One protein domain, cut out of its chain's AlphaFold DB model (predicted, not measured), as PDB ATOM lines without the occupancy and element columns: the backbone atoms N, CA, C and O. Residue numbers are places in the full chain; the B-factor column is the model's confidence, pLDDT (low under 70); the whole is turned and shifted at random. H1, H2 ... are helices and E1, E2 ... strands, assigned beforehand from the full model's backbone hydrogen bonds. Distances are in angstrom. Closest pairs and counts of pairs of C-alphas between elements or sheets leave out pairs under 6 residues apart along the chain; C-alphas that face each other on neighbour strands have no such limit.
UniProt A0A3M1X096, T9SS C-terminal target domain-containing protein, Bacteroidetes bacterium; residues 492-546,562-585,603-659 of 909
ATOM      1  N   GLY A 492     267.912 161.123 122.711       96.25
ATOM      2  CA  GLY A 492     267.607 162.257 123.572       96.25
ATOM      3  C   GLY A 492     266.129 162.349 123.930       96.25
ATOM      4  O   GLY A 492     265.328 161.458 123.646       96.25
ATOM      5  N   THR A 493     265.769 163.455 124.568       96.69
ATOM      6  CA  THR A 493     264.408 163.760 125.010       96.69
ATOM      7  C   THR A 493     263.971 165.148 124.553       96.69
ATOM      8  O   THR A 493     264.736 166.111 124.589       96.69
ATOM      9  N   VAL A 494     262.708 165.280 124.162       96.25
ATOM     10  CA  VAL A 494     262.033 166.572 124.028       96.25
ATOM     11  C   VAL A 494     261.234 166.810 125.303       96.25
ATOM     12  O   VAL A 494     260.304 166.063 125.602       96.25
ATOM     13  N   ARG A 495     261.580 167.853 126.055       94.31
ATOM     14  CA  ARG A 495     260.970 168.175 127.355       94.31
ATOM     15  C   ARG A 495     260.604 169.651 127.469       94.31
ATOM     16  O   ARG A 495     261.151 170.486 126.757       94.31
ATOM     17  N   ALA A 496     259.681 169.986 128.359       92.44
ATOM     18  CA  ALA A 496     259.439 171.360 128.776       92.44
ATOM     19  C   ALA A 496     260.587 171.857 129.675       92.44
ATOM     20  O   ALA A 496     261.358 171.061 130.215       92.44
ATOM     21  N   GLU A 497     260.679 173.171 129.905       91.81
ATOM     22  CA  GLU A 497     261.669 173.743 130.841       91.81
ATOM     23  C   GLU A 497     261.506 173.238 132.293       91.81
ATOM     24  O   GLU A 497     262.446 173.307 133.081       91.81
ATOM     25  N   THR A 498     260.329 172.705 132.645       89.50
ATOM     26  CA  THR A 498     260.028 172.072 133.939       89.50
ATOM     27  C   THR A 498     260.595 170.655 134.072       89.50
ATOM     28  O   THR A 498     260.643 170.126 135.180       89.50
ATOM     29  N   GLY A 499     261.040 170.048 132.967       89.31
ATOM     30  CA  GLY A 499     261.525 168.667 132.898       89.31
ATOM     31  C   GLY A 499     260.507 167.656 132.358       89.31
ATOM     32  O   GLY A 499     260.898 166.541 132.025       89.31
ATOM     33  N   ASP A 500     259.231 168.029 132.232       90.94
ATOM     34  CA  ASP A 500     258.167 167.142 131.746       90.94
ATOM     35  C   ASP A 500     258.339 166.782 130.261       90.94
ATOM     36  O   ASP A 500     258.563 167.655 129.422       90.94
ATOM     37  N   GLY A 501     258.191 165.500 129.923       90.06
ATOM     38  CA  GLY A 501     258.300 165.002 128.549       90.06
ATOM     39  C   GLY A 501     257.211 165.541 127.616       90.06
ATOM     40  O   GLY A 501     256.031 165.573 127.967       90.06
ATOM     41  N   ILE A 502     257.594 165.932 126.398       89.50
ATOM     42  CA  ILE A 502     256.675 166.433 125.369       89.50
ATOM     43  C   ILE A 502     256.448 165.348 124.320       89.50
ATOM     44  O   ILE A 502     257.235 165.172 123.385       89.50
ATOM     45  N   ASN A 503     255.320 164.657 124.459       86.88
ATOM     46  CA  ASN A 503     254.865 163.634 123.524       86.88
ATOM     47  C   ASN A 503     254.477 164.201 122.151       86.88
ATOM     48  O   ASN A 503     254.241 165.406 122.004       86.88
ATOM     49  N   LEU A 504     254.352 163.320 121.152       85.88
ATOM     50  CA  LEU A 504     253.880 163.673 119.807       85.88
ATOM     51  C   LEU A 504     254.656 164.859 119.201       85.88
ATOM     52  O   LEU A 504     254.076 165.749 118.577       85.88
ATOM     53  N   THR A 505     255.962 164.902 119.456       89.06
ATOM     54  CA  THR A 505     256.910 165.783 118.772       89.06
ATOM     55  C   THR A 505     257.546 164.972 117.658       89.06
ATOM     56  O   THR A 505     258.040 163.875 117.913       89.06
ATOM     57  N   ASN A 506     257.529 165.497 116.441       92.56
ATOM     58  CA  ASN A 506     258.258 164.921 115.328       92.56
ATOM     59  C   ASN A 506     259.717 165.372 115.436       92.56
ATOM     60  O   ASN A 506     260.004 166.559 115.589       92.56
ATOM     61  N   LEU A 507     260.634 164.422 115.357       94.12
ATOM     62  CA  LEU A 507     262.029 164.677 115.061       94.12
ATOM     63  C   LEU A 507     262.242 164.236 113.617       94.12
ATOM     64  O   LEU A 507     261.915 163.102 113.265       94.12
ATOM     65  N   ASP A 508     262.773 165.131 112.800       92.81
ATOM     66  CA  ASP A 508     263.092 164.903 111.397       92.81
ATOM     67  C   ASP A 508     264.617 164.841 111.258       92.81
ATOM     68  O   ASP A 508     265.303 165.841 111.478       92.81
ATOM     69  N   LEU A 509     265.152 163.666 110.928       89.94
ATOM     70  CA  LEU A 509     266.557 163.465 110.587       89.94
ATOM     71  C   LEU A 509     266.749 163.716 109.091       89.94
ATOM     72  O   LEU A 509     266.078 163.098 108.261       89.94
ATOM     73  N   THR A 510     267.692 164.584 108.745       87.50
ATOM     74  CA  THR A 510     268.149 164.819 107.372       87.50
ATOM     75  C   THR A 510     269.666 164.671 107.286       87.50
ATOM     76  O   THR A 510     270.382 164.920 108.251       87.50
ATOM     77  N   GLY A 511     270.167 164.233 106.132       78.94
ATOM     78  CA  GLY A 511     271.567 163.850 105.960       78.94
ATOM     79  C   GLY A 511     271.706 162.821 104.844       78.94
ATOM     80  O   GLY A 511     270.902 162.802 103.907       78.94
ATOM     81  N   THR A 512     272.703 161.949 104.955       63.53
ATOM     82  CA  THR A 512     273.019 160.925 103.947       63.53
ATOM     83  C   THR A 512     272.127 159.676 103.994       63.53
ATOM     84  O   THR A 512     271.955 159.036 102.960       63.53
ATOM     85  N   ASN A 513     271.459 159.376 105.116       59.44
ATOM     86  CA  ASN A 513     270.573 158.199 105.254       59.44
ATOM     87  C   ASN A 513     269.134 158.419 104.728       59.44
ATOM     88  O   ASN A 513     268.235 157.617 104.987       59.44
ATOM     89  N   GLY A 514     268.896 159.512 103.995       57.91
ATOM     90  CA  GLY A 514     267.557 159.948 103.591       57.91
ATOM     91  C   GLY A 514     266.724 160.509 104.759       57.91
ATOM     92  O   GLY A 514     267.166 160.502 105.908       57.91
ATOM     93  N   PRO A 515     265.522 161.050 104.488       67.00
ATOM     94  CA  PRO A 515     264.681 161.632 105.528       67.00
ATOM     95  C   PRO A 515     264.037 160.542 106.398       67.00
ATOM     96  O   PRO A 515     263.147 159.821 105.941       67.00
ATOM     97  N   LEU A 516     264.441 160.463 107.668       83.38
ATOM     98  CA  LEU A 516     263.808 159.614 108.683       83.38
ATOM     99  C   LEU A 516     263.043 160.485 109.683       83.38
ATOM    100  O   LEU A 516     263.539 161.521 110.113       83.38
ATOM    101  N   GLN A 517     261.849 160.051 110.093       89.00
ATOM    102  CA  GLN A 517     261.046 160.746 111.102       89.00
ATOM    103  C   GLN A 517     260.756 159.821 112.285       89.00
ATOM    104  O   GLN A 517     260.271 158.703 112.105       89.00
ATOM    105  N   VAL A 518     261.008 160.313 113.496       91.00
ATOM    106  CA  VAL A 518     260.654 159.658 114.764       91.00
ATOM    107  C   VAL A 518     259.662 160.547 115.505       91.00
ATOM    108  O   VAL A 518     259.762 161.768 115.464       91.00
ATOM    109  N   VAL A 519     258.687 159.943 116.186       92.31
ATOM    110  CA  VAL A 519     257.706 160.669 117.004       92.31
ATOM    111  C   VAL A 519     257.942 160.336 118.471       92.31
ATOM    112  O   VAL A 519     258.024 159.159 118.822       92.31
ATOM    113  N   THR A 520     258.033 161.353 119.328       92.50
ATOM    114  CA  THR A 520     258.303 161.152 120.756       92.50
ATOM    115  C   THR A 520     257.187 160.412 121.483       92.50
ATOM    116  O   THR A 520     255.988 160.661 121.291       92.50
ATOM    117  N   ASP A 521     257.609 159.537 122.391       88.88
ATOM    118  CA  ASP A 521     256.739 158.807 123.306       88.88
ATOM    119  C   ASP A 521     256.175 159.718 124.432       88.88
ATOM    120  O   ASP A 521     256.487 160.912 124.492       88.88
ATOM    121  N   PRO A 522     255.338 159.205 125.360       86.81
ATOM    122  CA  PRO A 522     254.826 159.981 126.494       86.81
ATOM    123  C   PRO A 522     255.886 160.575 127.438       86.81
ATOM    124  O   PRO A 522     255.556 161.472 128.206       86.81
ATOM    125  N   THR A 523     257.128 160.084 127.401       88.56
ATOM    126  CA  THR A 523     258.263 160.608 128.182       88.56
ATOM    127  C   THR A 523     259.094 161.635 127.409       88.56
ATOM    128  O   THR A 523     259.987 162.254 127.981       88.56
ATOM    129  N   GLY A 524     258.774 161.865 126.132       92.50
ATOM    130  CA  GLY A 524     259.509 162.765 125.249       92.50
ATOM    131  C   GLY A 524     260.707 162.114 124.552       92.50
ATOM    132  O   GLY A 524     261.429 162.817 123.852       92.50
ATOM    133  N   THR A 525     260.946 160.813 124.727       95.12
ATOM    134  CA  THR A 525     262.172 160.146 124.253       95.12
ATOM    135  C   THR A 525     262.153 159.907 122.740       95.12
ATOM    136  O   THR A 525     261.106 159.594 122.167       95.12
ATOM    137  N   PHE A 526     263.319 160.033 122.100       94.75
ATOM    138  CA  PHE A 526     263.579 159.643 120.712       94.75
ATOM    139  C   PHE A 526     264.969 158.991 120.570       94.75
ATOM    140  O   PHE A 526     265.882 159.284 121.345       94.75
ATOM    141  N   THR A 527     265.131 158.167 119.532       93.12
ATOM    142  CA  THR A 527     266.417 157.594 119.102       93.12
ATOM    143  C   THR A 527     266.435 157.489 117.581       93.12
ATOM    144  O   THR A 527     265.456 157.027 116.994       93.12
ATOM    145  N   PHE A 528     267.542 157.884 116.954       90.50
ATOM    146  CA  PHE A 528     267.857 157.584 115.559       90.50
ATOM    147  C   PHE A 528     269.092 156.705 115.492       90.50
ATOM    148  O   PHE A 528     270.122 157.065 116.052       90.50
ATOM    149  N   THR A 529     269.004 155.616 114.740       85.44
ATOM    150  CA  THR A 529     270.165 154.823 114.348       85.44
ATOM    151  C   THR A 529     270.665 155.359 113.007       85.44
ATOM    152  O   THR A 529     269.926 155.341 112.020       85.44
ATOM    153  N   VAL A 530     271.890 155.883 112.975       83.56
ATOM    154  CA  VAL A 530     272.490 156.543 111.805       83.56
ATOM    155  C   VAL A 530     273.866 155.969 111.505       83.56
ATOM    156  O   VAL A 530     274.498 155.386 112.378       83.56
ATOM    157  N   SER A 531     274.347 156.157 110.283       79.12
ATOM    158  CA  SER A 531     275.687 155.714 109.898       79.12
ATOM    159  C   SER A 531     276.758 156.590 110.557       79.12
ATOM    160  O   SER A 531     276.648 157.818 110.573       79.12
ATOM    161  N   GLU A 532     277.781 155.957 111.124       81.69
ATOM    162  CA  GLU A 532     278.869 156.626 111.834       81.69
ATOM    163  C   GLU A 532     279.723 157.481 110.890       81.69
ATOM    164  O   GLU A 532     279.831 157.213 109.692       81.69
ATOM    165  N   ASN A 533     280.305 158.554 111.430       80.12
ATOM    166  CA  ASN A 533     281.122 159.537 110.718       80.12
ATOM    167  C   ASN A 533     280.415 160.225 109.534       80.12
ATOM    168  O   ASN A 533     281.060 160.881 108.723       80.12
ATOM    169  N   GLN A 534     279.083 160.145 109.460       80.38
ATOM    170  CA  GLN A 534     278.288 160.840 108.449       80.38
ATOM    171  C   GLN A 534     277.667 162.141 108.974       80.38
ATOM    172  O   GLN A 534     277.300 162.207 110.154       80.38
ATOM    173  N   PRO A 535     277.499 163.168 108.120       86.94
ATOM    174  CA  PRO A 535     276.820 164.398 108.494       86.94
ATOM    175  C   PRO A 535     275.306 164.178 108.603       86.94
ATOM    176  O   PRO A 535     274.654 163.754 107.646       86.94
ATOM    177  N   ASN A 536     274.736 164.517 109.757       89.56
ATOM    178  CA  ASN A 536     273.299 164.448 110.015       89.56
ATOM    179  C   ASN A 536     272.803 165.704 110.744       89.56
ATOM    180  O   ASN A 536     273.520 166.296 111.545       89.56
ATOM    181  N   THR A 537     271.542 166.064 110.530       93.88
ATOM    182  CA  THR A 537     270.826 167.119 111.255       93.88
ATOM    183  C   THR A 537     269.522 166.547 111.798       93.88
ATOM    184  O   THR A 537     268.752 165.951 111.051       93.88
ATOM    185  N   ILE A 538     269.241 166.751 113.087       95.06
ATOM    186  CA  ILE A 538     267.942 166.433 113.700       95.06
ATOM    187  C   ILE A 538     267.181 167.737 113.924       95.06
ATOM    188  O   ILE A 538     267.643 168.594 114.675       95.06
ATOM    189  N   ALA A 539     266.004 167.878 113.318       95.19
ATOM    190  CA  ALA A 539     265.110 169.018 113.485       95.19
ATOM    191  C   ALA A 539     263.870 168.637 114.308       95.19
ATOM    192  O   ALA A 539     263.163 167.691 113.973       95.19
ATOM    193  N   ALA A 540     263.567 169.391 115.365       95.25
ATOM    194  CA  ALA A 540     262.369 169.197 116.177       95.25
ATOM    195  C   ALA A 540     261.187 170.026 115.652       95.25
ATOM    196  O   ALA A 540     261.287 171.246 115.471       95.25
ATOM    197  N   SER A 541     260.042 169.378 115.441       92.31
ATOM    198  CA  SER A 541     258.796 169.992 114.984       92.31
ATOM    199  C   SER A 541     257.577 169.391 115.703       92.31
ATOM    200  O   SER A 541     257.608 168.281 116.227       92.31
ATOM    201  N   LYS A 542     256.466 170.132 115.777       86.62
ATOM    202  CA  LYS A 542     255.184 169.602 116.269       86.62
ATOM    203  C   LYS A 542     254.269 169.440 115.051       86.62
ATOM    204  O   LYS A 542     254.092 170.433 114.339       86.62
ATOM    205  N   PRO A 543     253.685 168.257 114.789       75.44
ATOM    206  CA  PRO A 543     252.713 168.104 113.713       75.44
ATOM    207  C   PRO A 543     251.499 169.010 113.961       75.44
ATOM    208  O   PRO A 543     251.234 169.417 115.095       75.44
ATOM    209  N   THR A 544     250.755 169.332 112.899       64.62
ATOM    210  CA  THR A 544     249.571 170.201 112.970       64.62
ATOM    211  C   THR A 544     248.578 169.678 114.010       64.62
ATOM    212  O   THR A 544     247.914 168.664 113.798       64.62
ATOM    213  N   VAL A 545     248.501 170.381 115.142       63.38
ATOM    214  CA  VAL A 545     247.668 170.019 116.294       63.38
ATOM    215  C   VAL A 545     246.179 170.066 115.955       63.38
ATOM    216  O   VAL A 545     245.741 170.850 115.108       63.38
ATOM    217  N   GLN A 546     245.388 169.247 116.652       61.62
ATOM    218  CA  GLN A 546     243.932 169.370 116.614       61.62
ATOM    219  C   GLN A 546     243.518 170.726 117.192       61.62
ATOM    220  O   GLN A 546     244.174 171.256 118.089       61.62
ATOM    221  N   ILE A 562     252.416 188.264 130.205       97.00
ATOM    222  CA  ILE A 562     253.031 188.911 129.036       97.00
ATOM    223  C   ILE A 562     252.954 190.442 129.166       97.00
ATOM    224  O   ILE A 562     253.973 191.123 129.032       97.00
ATOM    225  N   GLN A 563     251.784 190.989 129.528       95.31
ATOM    226  CA  GLN A 563     251.602 192.418 129.812       95.31
ATOM    227  C   GLN A 563     252.575 192.913 130.887       95.31
ATOM    228  O   GLN A 563     253.241 193.934 130.702       95.31
ATOM    229  N   ARG A 564     252.682 192.206 132.017       94.94
ATOM    230  CA  ARG A 564     253.575 192.595 133.117       94.94
ATOM    231  C   ARG A 564     255.056 192.472 132.769       94.94
ATOM    232  O   ARG A 564     255.846 193.227 133.339       94.94
ATOM    233  N   HIS A 565     255.427 191.584 131.852       95.12
ATOM    234  CA  HIS A 565     256.803 191.427 131.400       95.12
ATOM    235  C   HIS A 565     257.280 192.627 130.578       95.12
ATOM    236  O   HIS A 565     258.236 193.280 130.999       95.12
ATOM    237  N   PHE A 566     256.596 192.994 129.485       94.19
ATOM    238  CA  PHE A 566     257.047 194.126 128.658       94.19
ATOM    239  C   PHE A 566     256.841 195.496 129.331       94.19
ATOM    240  O   PHE A 566     257.529 196.457 128.997       94.19
ATOM    241  N   ASN A 567     255.947 195.598 130.324       92.56
ATOM    242  CA  ASN A 567     255.837 196.779 131.198       92.56
ATOM    243  C   ASN A 567     256.831 196.769 132.381       92.56
ATOM    244  O   ASN A 567     256.786 197.671 133.216       92.56
ATOM    245  N   VAL A 568     257.710 195.763 132.485       91.12
ATOM    246  CA  VAL A 568     258.739 195.623 133.537       91.12
ATOM    247  C   VAL A 568     258.160 195.651 134.969       91.12
ATOM    248  O   VAL A 568     258.814 196.062 135.925       91.12
ATOM    249  N   LEU A 569     256.915 195.191 135.137       92.25
ATOM    250  CA  LEU A 569     256.278 195.025 136.451       92.25
ATOM    251  C   LEU A 569     256.603 193.664 137.070       92.25
ATOM    252  O   LEU A 569     256.779 193.554 138.281       92.25
ATOM    253  N   GLN A 570     256.662 192.629 136.233       92.88
ATOM    254  CA  GLN A 570     257.006 191.268 136.627       92.88
ATOM    255  C   GLN A 570     257.581 190.541 135.402       92.88
ATOM    256  O   GLN A 570     256.814 190.020 134.593       92.88
ATOM    257  N   PRO A 571     258.913 190.547 135.216       93.50
ATOM    258  CA  PRO A 571     259.552 189.850 134.107       93.50
ATOM    259  C   PRO A 571     259.283 188.340 134.130       93.50
ATOM    260  O   PRO A 571     259.192 187.734 135.202       93.50
ATOM    261  N   LEU A 572     259.196 187.728 132.946       95.94
ATOM    262  CA  LEU A 572     259.198 186.274 132.814       95.94
ATOM    263  C   LEU A 572     260.555 185.717 133.272       95.94
ATOM    264  O   LEU A 572     261.602 186.302 133.020       95.94
ATOM    265  N   SER A 573     260.526 184.590 133.982       92.19
ATOM    266  CA  SER A 573     261.666 184.078 134.756       92.19
ATOM    267  C   SER A 573     262.681 183.248 133.958       92.19
ATOM    268  O   SER A 573     263.533 182.604 134.564       92.19
ATOM    269  N   SER A 574     262.532 183.159 132.636       94.88
ATOM    270  CA  SER A 574     263.250 182.208 131.781       94.88
ATOM    271  C   SER A 574     263.196 182.660 130.316       94.88
ATOM    272  O   SER A 574     262.127 183.107 129.884       94.88
ATOM    273  N   PRO A 575     264.280 182.498 129.529       95.56
ATOM    274  CA  PRO A 575     264.275 182.808 128.100       95.56
ATOM    275  C   PRO A 575     263.229 181.986 127.339       95.56
ATOM    276  O   PRO A 575     262.593 182.505 126.427       95.56
ATOM    277  N   TYR A 576     262.959 180.745 127.762       96.12
ATOM    278  CA  TYR A 576     261.952 179.885 127.137       96.12
ATOM    279  C   TYR A 576     260.535 180.471 127.249       96.12
ATOM    280  O   TYR A 576     259.764 180.446 126.291       96.12
ATOM    281  N   LYS A 577     260.208 181.096 128.386       96.06
ATOM    282  CA  LYS A 577     258.936 181.812 128.566       96.06
ATOM    283  C   LYS A 577     258.855 183.076 127.714       96.06
ATOM    284  O   LYS A 577     257.783 183.402 127.217       96.06
ATOM    285  N   ILE A 578     259.973 183.779 127.535       96.44
ATOM    286  CA  ILE A 578     260.048 184.972 126.680       96.44
ATOM    287  C   ILE A 578     259.857 184.574 125.203       96.44
ATOM    288  O   ILE A 578     259.102 185.230 124.493       96.44
ATOM    289  N   ILE A 579     260.423 183.446 124.762       95.94
ATOM    290  CA  ILE A 579     260.167 182.874 123.425       95.94
ATOM    291  C   ILE A 579     258.701 182.434 123.276       95.94
ATOM    292  O   ILE A 579     258.097 182.677 122.234       95.94
ATOM    293  N   ALA A 580     258.107 181.815 124.302       95.88
ATOM    294  CA  ALA A 580     256.689 181.439 124.297       95.88
ATOM    295  C   ALA A 580     255.742 182.655 124.226       95.88
ATOM    296  O   ALA A 580     254.628 182.533 123.712       95.88
ATOM    297  N   ALA A 581     256.190 183.818 124.708       97.06
ATOM    298  CA  ALA A 581     255.466 185.085 124.672       97.06
ATOM    299  C   ALA A 581     255.561 185.847 123.332       97.06
ATOM    300  O   ALA A 581     254.755 186.746 123.110       97.06
ATOM    301  N   ASP A 582     256.498 185.500 122.439       95.88
ATOM    302  CA  ASP A 582     256.614 186.021 121.061       95.88
ATOM    303  C   ASP A 582     255.641 185.272 120.132       95.88
ATOM    304  O   ASP A 582     256.014 184.446 119.295       95.88
ATOM    305  N   VAL A 583     254.346 185.511 120.340       95.19
ATOM    306  CA  VAL A 583     253.235 184.785 119.703       95.19
ATOM    307  C   VAL A 583     253.116 185.099 118.214       95.19
ATOM    308  O   VAL A 583     252.677 184.252 117.431       95.19
ATOM    309  N   ASN A 584     253.499 186.311 117.806       92.19
ATOM    310  CA  ASN A 584     253.493 186.723 116.401       92.19
ATOM    311  C   ASN A 584     254.815 186.421 115.661       92.19
ATOM    312  O   ASN A 584     254.881 186.666 114.455       92.19
ATOM    313  N   LEU A 585     255.813 185.842 116.346       93.12
ATOM    314  CA  LEU A 585     257.134 185.482 115.808       93.12
ATOM    315  C   LEU A 585     257.943 186.688 115.288       93.12
ATOM    316  O   LEU A 585     258.698 186.566 114.320       93.12
ATOM    317  N   GLY A 603     237.744 182.716 120.702       91.06
ATOM    318  CA  GLY A 603     237.346 181.879 119.561       91.06
ATOM    319  C   GLY A 603     237.178 182.615 118.225       91.06
ATOM    320  O   GLY A 603     236.659 182.042 117.271       91.06
ATOM    321  N   THR A 604     237.610 183.876 118.127       90.31
ATOM    322  CA  THR A 604     237.605 184.646 116.869       90.31
ATOM    323  C   THR A 604     238.752 184.247 115.933       90.31
ATOM    324  O   THR A 604     238.680 184.521 114.736       90.31
ATOM    325  N   THR A 605     239.774 183.551 116.447       88.25
ATOM    326  CA  THR A 605     240.699 182.720 115.659       88.25
ATOM    327  C   THR A 605     240.735 181.296 116.209       88.25
ATOM    328  O   THR A 605     240.538 181.073 117.402       88.25
ATOM    329  N   THR A 606     241.028 180.333 115.337       84.62
ATOM    330  CA  THR A 606     241.279 178.924 115.679       84.62
ATOM    331  C   THR A 606     242.710 178.491 115.350       84.62
ATOM    332  O   THR A 606     243.012 177.302 115.378       84.62
ATOM    333  N   SER A 607     243.601 179.434 115.030       86.38
ATOM    334  CA  SER A 607     245.003 179.167 114.700       86.38
ATOM    335  C   SER A 607     245.942 180.288 115.154       86.38
ATOM    336  O   SER A 607     245.534 181.435 115.359       86.38
ATOM    337  N   LEU A 608     247.220 179.926 115.292       87.12
ATOM    338  CA  LEU A 608     248.367 180.810 115.516       87.12
ATOM    339  C   LEU A 608     249.392 180.568 114.396       87.12
ATOM    340  O   LEU A 608     249.322 179.548 113.709       87.12
ATOM    341  N   ALA A 609     250.357 181.477 114.221       87.12
ATOM    342  CA  ALA A 609     251.417 181.321 113.217       87.12
ATOM    343  C   ALA A 609     252.286 180.073 113.471       87.12
ATOM    344  O   ALA A 609     252.687 179.389 112.531       87.12
ATOM    345  N   GLN A 610     252.530 179.756 114.745       87.88
ATOM    346  CA  GLN A 610     253.209 178.548 115.199       87.88
ATOM    347  C   GLN A 610     252.672 178.157 116.583       87.88
ATOM    348  O   GLN A 610     252.353 179.023 117.394       87.88
ATOM    349  N   TYR A 611     252.556 176.854 116.854       88.12
ATOM    350  CA  TYR A 611     251.985 176.337 118.110       88.12
ATOM    351  C   TYR A 611     253.036 175.933 119.143       88.12
ATOM    352  O   TYR A 611     252.785 176.015 120.344       88.12
ATOM    353  N   TYR A 612     254.196 175.481 118.671       91.44
ATOM    354  CA  TYR A 612     255.335 175.086 119.491       91.44
ATOM    355  C   TYR A 612     256.630 175.561 118.841       91.44
ATOM    356  O   TYR A 612     256.783 175.451 117.621       91.44
ATOM    357  N   ARG A 613     257.571 176.029 119.661       93.19
ATOM    358  CA  ARG A 613     258.975 176.229 119.279       93.19
ATOM    359  C   ARG A 613     259.856 175.292 120.097       93.19
ATOM    360  O   ARG A 613     259.482 174.887 121.196       93.19
ATOM    361  N   PHE A 614     261.016 174.966 119.548       95.75
ATOM    362  CA  PHE A 614     262.006 174.092 120.166       95.75
ATOM    363  C   PHE A 614     263.370 174.775 120.124       95.75
ATOM    364  O   PHE A 614     263.657 175.518 119.187       95.75
ATOM    365  N   VAL A 615     264.172 174.528 121.153       96.19
ATOM    366  CA  VAL A 615     265.547 175.013 121.327       96.19
ATOM    367  C   VAL A 615     266.395 173.807 121.724       96.19
ATOM    368  O   VAL A 615     265.935 172.994 122.527       96.19
ATOM    369  N   SER A 616     267.606 173.649 121.189       94.81
ATOM    370  CA  SER A 616     268.512 172.592 121.661       94.81
ATOM    371  C   SER A 616     268.877 172.827 123.138       94.81
ATOM    372  O   SER A 616     269.108 173.954 123.569       94.81
ATOM    373  N   SER A 617     268.896 171.780 123.965       93.06
ATOM    374  CA  SER A 617     269.094 171.922 125.422       93.06
ATOM    375  C   SER A 617     270.468 172.450 125.853       93.06
ATOM    376  O   SER A 617     270.662 172.762 127.024       93.06
ATOM    377  N   ASP A 618     271.426 172.479 124.931       91.25
ATOM    378  CA  ASP A 618     272.782 173.011 125.077       91.25
ATOM    379  C   ASP A 618     272.928 174.445 124.542       91.25
ATOM    380  O   ASP A 618     274.005 175.031 124.664       91.25
ATOM    381  N   HIS A 619     271.866 175.037 123.988       93.25
ATOM    382  CA  HIS A 619     271.885 176.421 123.537       93.25
ATOM    383  C   HIS A 619     272.133 177.379 124.713       93.25
ATOM    384  O   HIS A 619     271.350 177.461 125.664       93.25
ATOM    385  N   VAL A 620     273.217 178.151 124.626       92.50
ATOM    386  CA  VAL A 620     273.590 179.155 125.629       92.50
ATOM    387  C   VAL A 620     273.125 180.534 125.167       92.50
ATOM    388  O   VAL A 620     273.765 181.164 124.328       92.50
ATOM    389  N   PHE A 621     272.039 181.031 125.759       93.38
ATOM    390  CA  PHE A 621     271.559 182.394 125.525       93.38
ATOM    391  C   PHE A 621     272.577 183.433 126.026       93.38
ATOM    392  O   PHE A 621     272.866 183.481 127.224       93.38
ATOM    393  N   THR A 622     273.062 184.310 125.137       93.94
ATOM    394  CA  THR A 622     273.968 185.429 125.476       93.94
ATOM    395  C   THR A 622     273.379 186.317 126.572       93.94
ATOM    396  O   THR A 622     274.064 186.709 127.517       93.94
ATOM    397  N   ASN A 623     272.079 186.596 126.455       92.44
ATOM    398  CA  ASN A 623     271.293 187.362 127.404       92.44
ATOM    399  C   ASN A 623     269.977 186.615 127.686       92.44
ATOM    400  O   ASN A 623     269.050 186.680 126.887       92.44
ATOM    401  N   PRO A 624     269.827 185.938 128.837       92.12
ATOM    402  CA  PRO A 624     268.593 185.219 129.167       92.12
ATOM    403  C   PRO A 624     267.324 186.087 129.275       92.12
ATOM    404  O   PRO A 624     266.231 185.534 129.371       92.12
ATOM    405  N   ASN A 625     267.448 187.423 129.281       91.50
ATOM    406  CA  ASN A 625     266.315 188.358 129.246       91.50
ATOM    407  C   ASN A 625     265.978 188.849 127.824       91.50
ATOM    408  O   ASN A 625     264.954 189.505 127.649       91.50
ATOM    409  N   ASP A 626     266.830 188.558 126.840       91.69
ATOM    410  CA  ASP A 626     266.628 188.846 125.419       91.69
ATOM    411  C   ASP A 626     267.092 187.623 124.598       91.69
ATOM    412  O   ASP A 626     268.253 187.552 124.185       91.69
ATOM    413  N   PRO A 627     266.215 186.620 124.396       93.56
ATOM    414  CA  PRO A 627     266.562 185.362 123.727       93.56
ATOM    415  C   PRO A 627     267.025 185.496 122.270       93.56
ATOM    416  O   PRO A 627     267.412 184.493 121.671       93.56
ATOM    417  N   TRP A 628     266.953 186.697 121.689       93.44
ATOM    418  CA  TRP A 628     267.366 186.997 120.318       93.44
ATOM    419  C   TRP A 628     268.709 187.747 120.248       93.44
ATOM    420  O   TRP A 628     269.208 188.000 119.151       93.44
ATOM    421  N   ASP A 629     269.324 188.062 121.394       91.06
ATOM    422  CA  ASP A 629     270.648 188.682 121.483       91.06
ATOM    423  C   ASP A 629     271.768 187.648 121.246       91.06
ATOM    424  O   ASP A 629     272.013 186.750 122.060       91.06
ATOM    425  N   GLY A 630     272.470 187.781 120.117       86.88
ATOM    426  CA  GLY A 630     273.591 186.926 119.713       86.88
ATOM    427  C   GLY A 630     273.235 185.921 118.605       86.88
ATOM    428  O   GLY A 630     272.448 186.249 117.713       86.88
ATOM    429  N   PRO A 631     273.851 184.721 118.574       77.94
ATOM    430  CA  PRO A 631     273.499 183.693 117.601       77.94
ATOM    431  C   PRO A 631     272.116 183.133 117.948       77.94
ATOM    432  O   PRO A 631     271.952 182.481 118.977       77.94
ATOM    433  N   GLY A 632     271.118 183.406 117.106       80.31
ATOM    434  CA  GLY A 632     269.739 182.986 117.354       80.31
ATOM    435  C   GLY A 632     269.602 181.473 117.555       80.31
ATOM    436  O   GLY A 632     270.276 180.681 116.897       80.31
ATOM    437  N   PHE A 633     268.712 181.075 118.463       90.00
ATOM    438  CA  PHE A 633     268.416 179.671 118.735       90.00
ATOM    439  C   PHE A 633     267.778 178.966 117.528       90.00
ATOM    440  O   PHE A 633     266.963 179.544 116.803       90.00
ATOM    441  N   THR A 634     268.095 177.685 117.357       89.19
ATOM    442  CA  THR A 634     267.513 176.814 116.331       89.19
ATOM    443  C   THR A 634     266.682 175.700 116.966       89.19
ATOM    444  O   THR A 634     266.875 175.321 118.124       89.19
ATOM    445  N   ASN A 635     265.766 175.136 116.180       93.69
ATOM    446  CA  ASN A 635     265.101 173.869 116.481       93.69
ATOM    447  C   ASN A 635     265.886 172.663 115.930       93.69
ATOM    448  O   ASN A 635     265.305 171.590 115.776       93.69
ATOM    449  N   THR A 636     267.168 172.837 115.594       95.00
ATOM    450  CA  THR A 636     268.026 171.821 114.972       95.00
ATOM    451  C   THR A 636     269.214 171.473 115.861       95.00
ATOM    452  O   THR A 636     269.692 172.304 116.629       95.00
ATOM    453  N   ARG A 637     269.702 170.240 115.733       94.25
ATOM    454  CA  ARG A 637     271.019 169.796 116.200       94.25
ATOM    455  C   ARG A 637     271.776 169.249 114.999       94.25
ATOM    456  O   ARG A 637     271.268 168.341 114.344       94.25
ATOM    457  N   ASP A 638     272.953 169.800 114.732       92.88
ATOM    458  CA  ASP A 638     273.805 169.416 113.607       92.88
ATOM    459  C   ASP A 638     274.980 168.563 114.104       92.88
ATOM    460  O   ASP A 638     275.679 168.940 115.045       92.88
ATOM    461  N   TYR A 639     275.204 167.425 113.452       91.44
ATOM    462  CA  TYR A 639     276.257 166.456 113.742       91.44
ATOM    463  C   TYR A 639     277.141 166.343 112.495       91.44
ATOM    464  O   TYR A 639     276.798 165.589 111.585       91.44
ATOM    465  N   PRO A 640     278.255 167.098 112.393       86.38
ATOM    466  CA  PRO A 640     279.116 167.078 111.205       86.38
ATOM    467  C   PRO A 640     279.710 165.695 110.914       86.38
ATOM    468  O   PRO A 640     279.885 165.336 109.756       86.38
ATOM    469  N   LEU A 641     279.982 164.932 111.975       84.38
ATOM    470  CA  LEU A 641     280.339 163.519 111.963       84.38
ATOM    471  C   LEU A 641     279.507 162.856 113.066       84.38
ATOM    472  O   LEU A 641     279.599 163.251 114.231       84.38
ATOM    473  N   SER A 642     278.649 161.909 112.700       81.38
ATOM    474  CA  SER A 642     277.767 161.230 113.651       81.38
ATOM    475  C   SER A 642     278.532 160.192 114.463       81.38
ATOM    476  O   SER A 642     279.240 159.369 113.897       81.38
ATOM    477  N   THR A 643     278.349 160.204 115.780       84.38
ATOM    478  CA  THR A 643     278.895 159.222 116.728       84.38
ATOM    479  C   THR A 643     277.792 158.795 117.697       84.38
ATOM    480  O   THR A 643     276.715 159.399 117.722       84.38
ATOM    481  N   ALA A 644     278.026 157.748 118.494       86.62
ATOM    482  CA  ALA A 644     277.059 157.307 119.497       86.62
ATOM    483  C   ALA A 644     276.884 158.385 120.583       86.62
ATOM    484  O   ALA A 644     277.789 158.638 121.381       86.62
ATOM    485  N   LEU A 645     275.715 159.027 120.611       89.94
ATOM    486  CA  LEU A 645     275.435 160.180 121.465       89.94
ATOM    487  C   LEU A 645     274.105 160.012 122.196       89.94
ATOM    488  O   LEU A 645     273.051 159.801 121.600       89.94
ATOM    489  N   THR A 646     274.142 160.186 123.513       92.56
ATOM    490  CA  THR A 646     272.948 160.292 124.360       92.56
ATOM    491  C   THR A 646     272.695 161.748 124.751       92.56
ATOM    492  O   THR A 646     273.530 162.625 124.511       92.56
ATOM    493  N   SER A 647     271.565 162.011 125.412       92.69
ATOM    494  CA  SER A 647     271.223 163.329 125.978       92.69
ATOM    495  C   SER A 647     271.151 164.461 124.942       92.69
ATOM    496  O   SER A 647     271.389 165.626 125.268       92.69
ATOM    497  N   GLN A 648     270.815 164.140 123.688       95.69
ATOM    498  CA  GLN A 648     270.661 165.110 122.599       95.69
ATOM    499  C   GLN A 648     269.317 165.839 122.684       95.69
ATOM    500  O   GLN A 648     268.473 165.781 121.794       95.69
ATOM    501  N   ASP A 649     269.090 166.499 123.815       95.88
ATOM    502  CA  ASP A 649     267.761 166.939 124.205       95.88
ATOM    503  C   ASP A 649     267.334 168.247 123.518       95.88
ATOM    504  O   ASP A 649     268.157 169.083 123.122       95.88
ATOM    505  N   PHE A 650     266.019 168.453 123.448       97.50
ATOM    506  CA  PHE A 650     265.387 169.712 123.059       97.50
ATOM    507  C   PHE A 650     264.469 170.216 124.175       97.50
ATOM    508  O   PHE A 650     263.735 169.444 124.797       97.50
ATOM    509  N   ILE A 651     264.465 171.530 124.386       96.25
ATOM    510  CA  ILE A 651     263.476 172.223 125.210       96.25
ATOM    511  C   ILE A 651     262.356 172.720 124.297       96.25
ATOM    512  O   ILE A 651     262.574 173.576 123.439       96.25
ATOM    513  N   GLY A 652     261.159 172.159 124.457       94.62
ATOM    514  CA  GLY A 652     259.961 172.565 123.730       94.62
ATOM    515  C   GLY A 652     259.089 173.519 124.541       94.62
ATOM    516  O   GLY A 652     258.914 173.366 125.748       94.62
ATOM    517  N   MET A 653     258.520 174.505 123.855       93.00
ATOM    518  CA  MET A 653     257.697 175.568 124.430       93.00
ATOM    519  C   MET A 653     256.395 175.656 123.649       93.00
ATOM    520  O   MET A 653     256.429 175.747 122.418       93.00
ATOM    521  N   LYS A 654     255.254 175.668 124.339       92.12
ATOM    522  CA  LYS A 654     253.963 175.950 123.713       92.12
ATOM    523  C   LYS A 654     253.794 177.463 123.583       92.12
ATOM    524  O   LYS A 654     253.862 178.182 124.572       92.12
ATOM    525  N   ILE A 655     253.577 177.945 122.364       93.19
ATOM    526  CA  ILE A 655     253.410 179.377 122.102       93.19
ATOM    527  C   ILE A 655     252.117 179.875 122.750       93.19
ATOM    528  O   ILE A 655     251.063 179.257 122.596       93.19
ATOM    529  N   GLY A 656     252.214 180.993 123.470       93.50
ATOM    530  CA  GLY A 656     251.111 181.626 124.186       93.50
ATOM    531  C   GLY A 656     250.879 181.153 125.621       93.50
ATOM    532  O   GLY A 656     250.137 181.820 126.333       93.50
ATOM    533  N   ASP A 657     251.500 180.054 126.052       93.38
ATOM    534  CA  ASP A 657     251.451 179.580 127.439       93.38
ATOM    535  C   ASP A 657     252.800 179.887 128.111       93.38
ATOM    536  O   ASP A 657     253.842 179.352 127.732       93.38
ATOM    537  N   VAL A 658     252.782 180.796 129.090       94.50
ATOM    538  CA  VAL A 658     253.988 181.289 129.788       94.50
ATOM    539  C   VAL A 658     254.016 180.884 131.269       94.50
ATOM    540  O   VAL A 658     254.958 181.209 132.007       94.50
ATOM    541  N   ASN A 659     252.991 180.158 131.724       90.38
ATOM    542  CA  ASN A 659     252.895 179.578 133.065       90.38
ATOM    543  C   ASN A 659     253.086 178.043 133.084       90.38
ATOM    544  O   ASN A 659     253.176 177.469 134.170       90.38
TER     545      ASN A 659
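What this domain is: This is residues 492 to 546, 562 to 585 and 603 to 659 of the 909 residues of the protein "T9SS C-terminal target domain-containing protein" of Bacteroidetes bacterium (UniProt A0A3M1X096). With little regular structure, two small sheets stand partly face to face as a loose barrel; H2 packs on one, with H1 beyond. Sheet E4 E1 E8 E6 is mixed, E3 E2 E5 E7 antiparallel. The 136 printed residues, 53 in named elements, are compact: radius of gyration of the C-alphas 16.0 A, spans 51 by 35 by 23 A.

How they stand to each other: Begin at E1, residues 492 to 495: N 495 is within hydrogen-bond range, 3.0 A, of O 650 in parallel E8, residues 650 to 654. H2, residues 575 to 581, is on this sheet. In H1, residues 562 to 566, and H2, every O i to N i+4 pair is within range.

Where its parts are: Find C-alpha 492 at (267.607, 162.257, 123.572) and C-alpha 654 at (253.963, 175.950, 123.713). E2 is 506 to 511, E3 516 to 519, E4 525 to 531, E5 536 to 541.

The domain as a whole: A long link joins E6, residues 612 to 616, and E7, 636 to 639. The cuts span 24.9 A and 20.5 A; pLDDT is under 70 at 512 to 515 and 544 to 546.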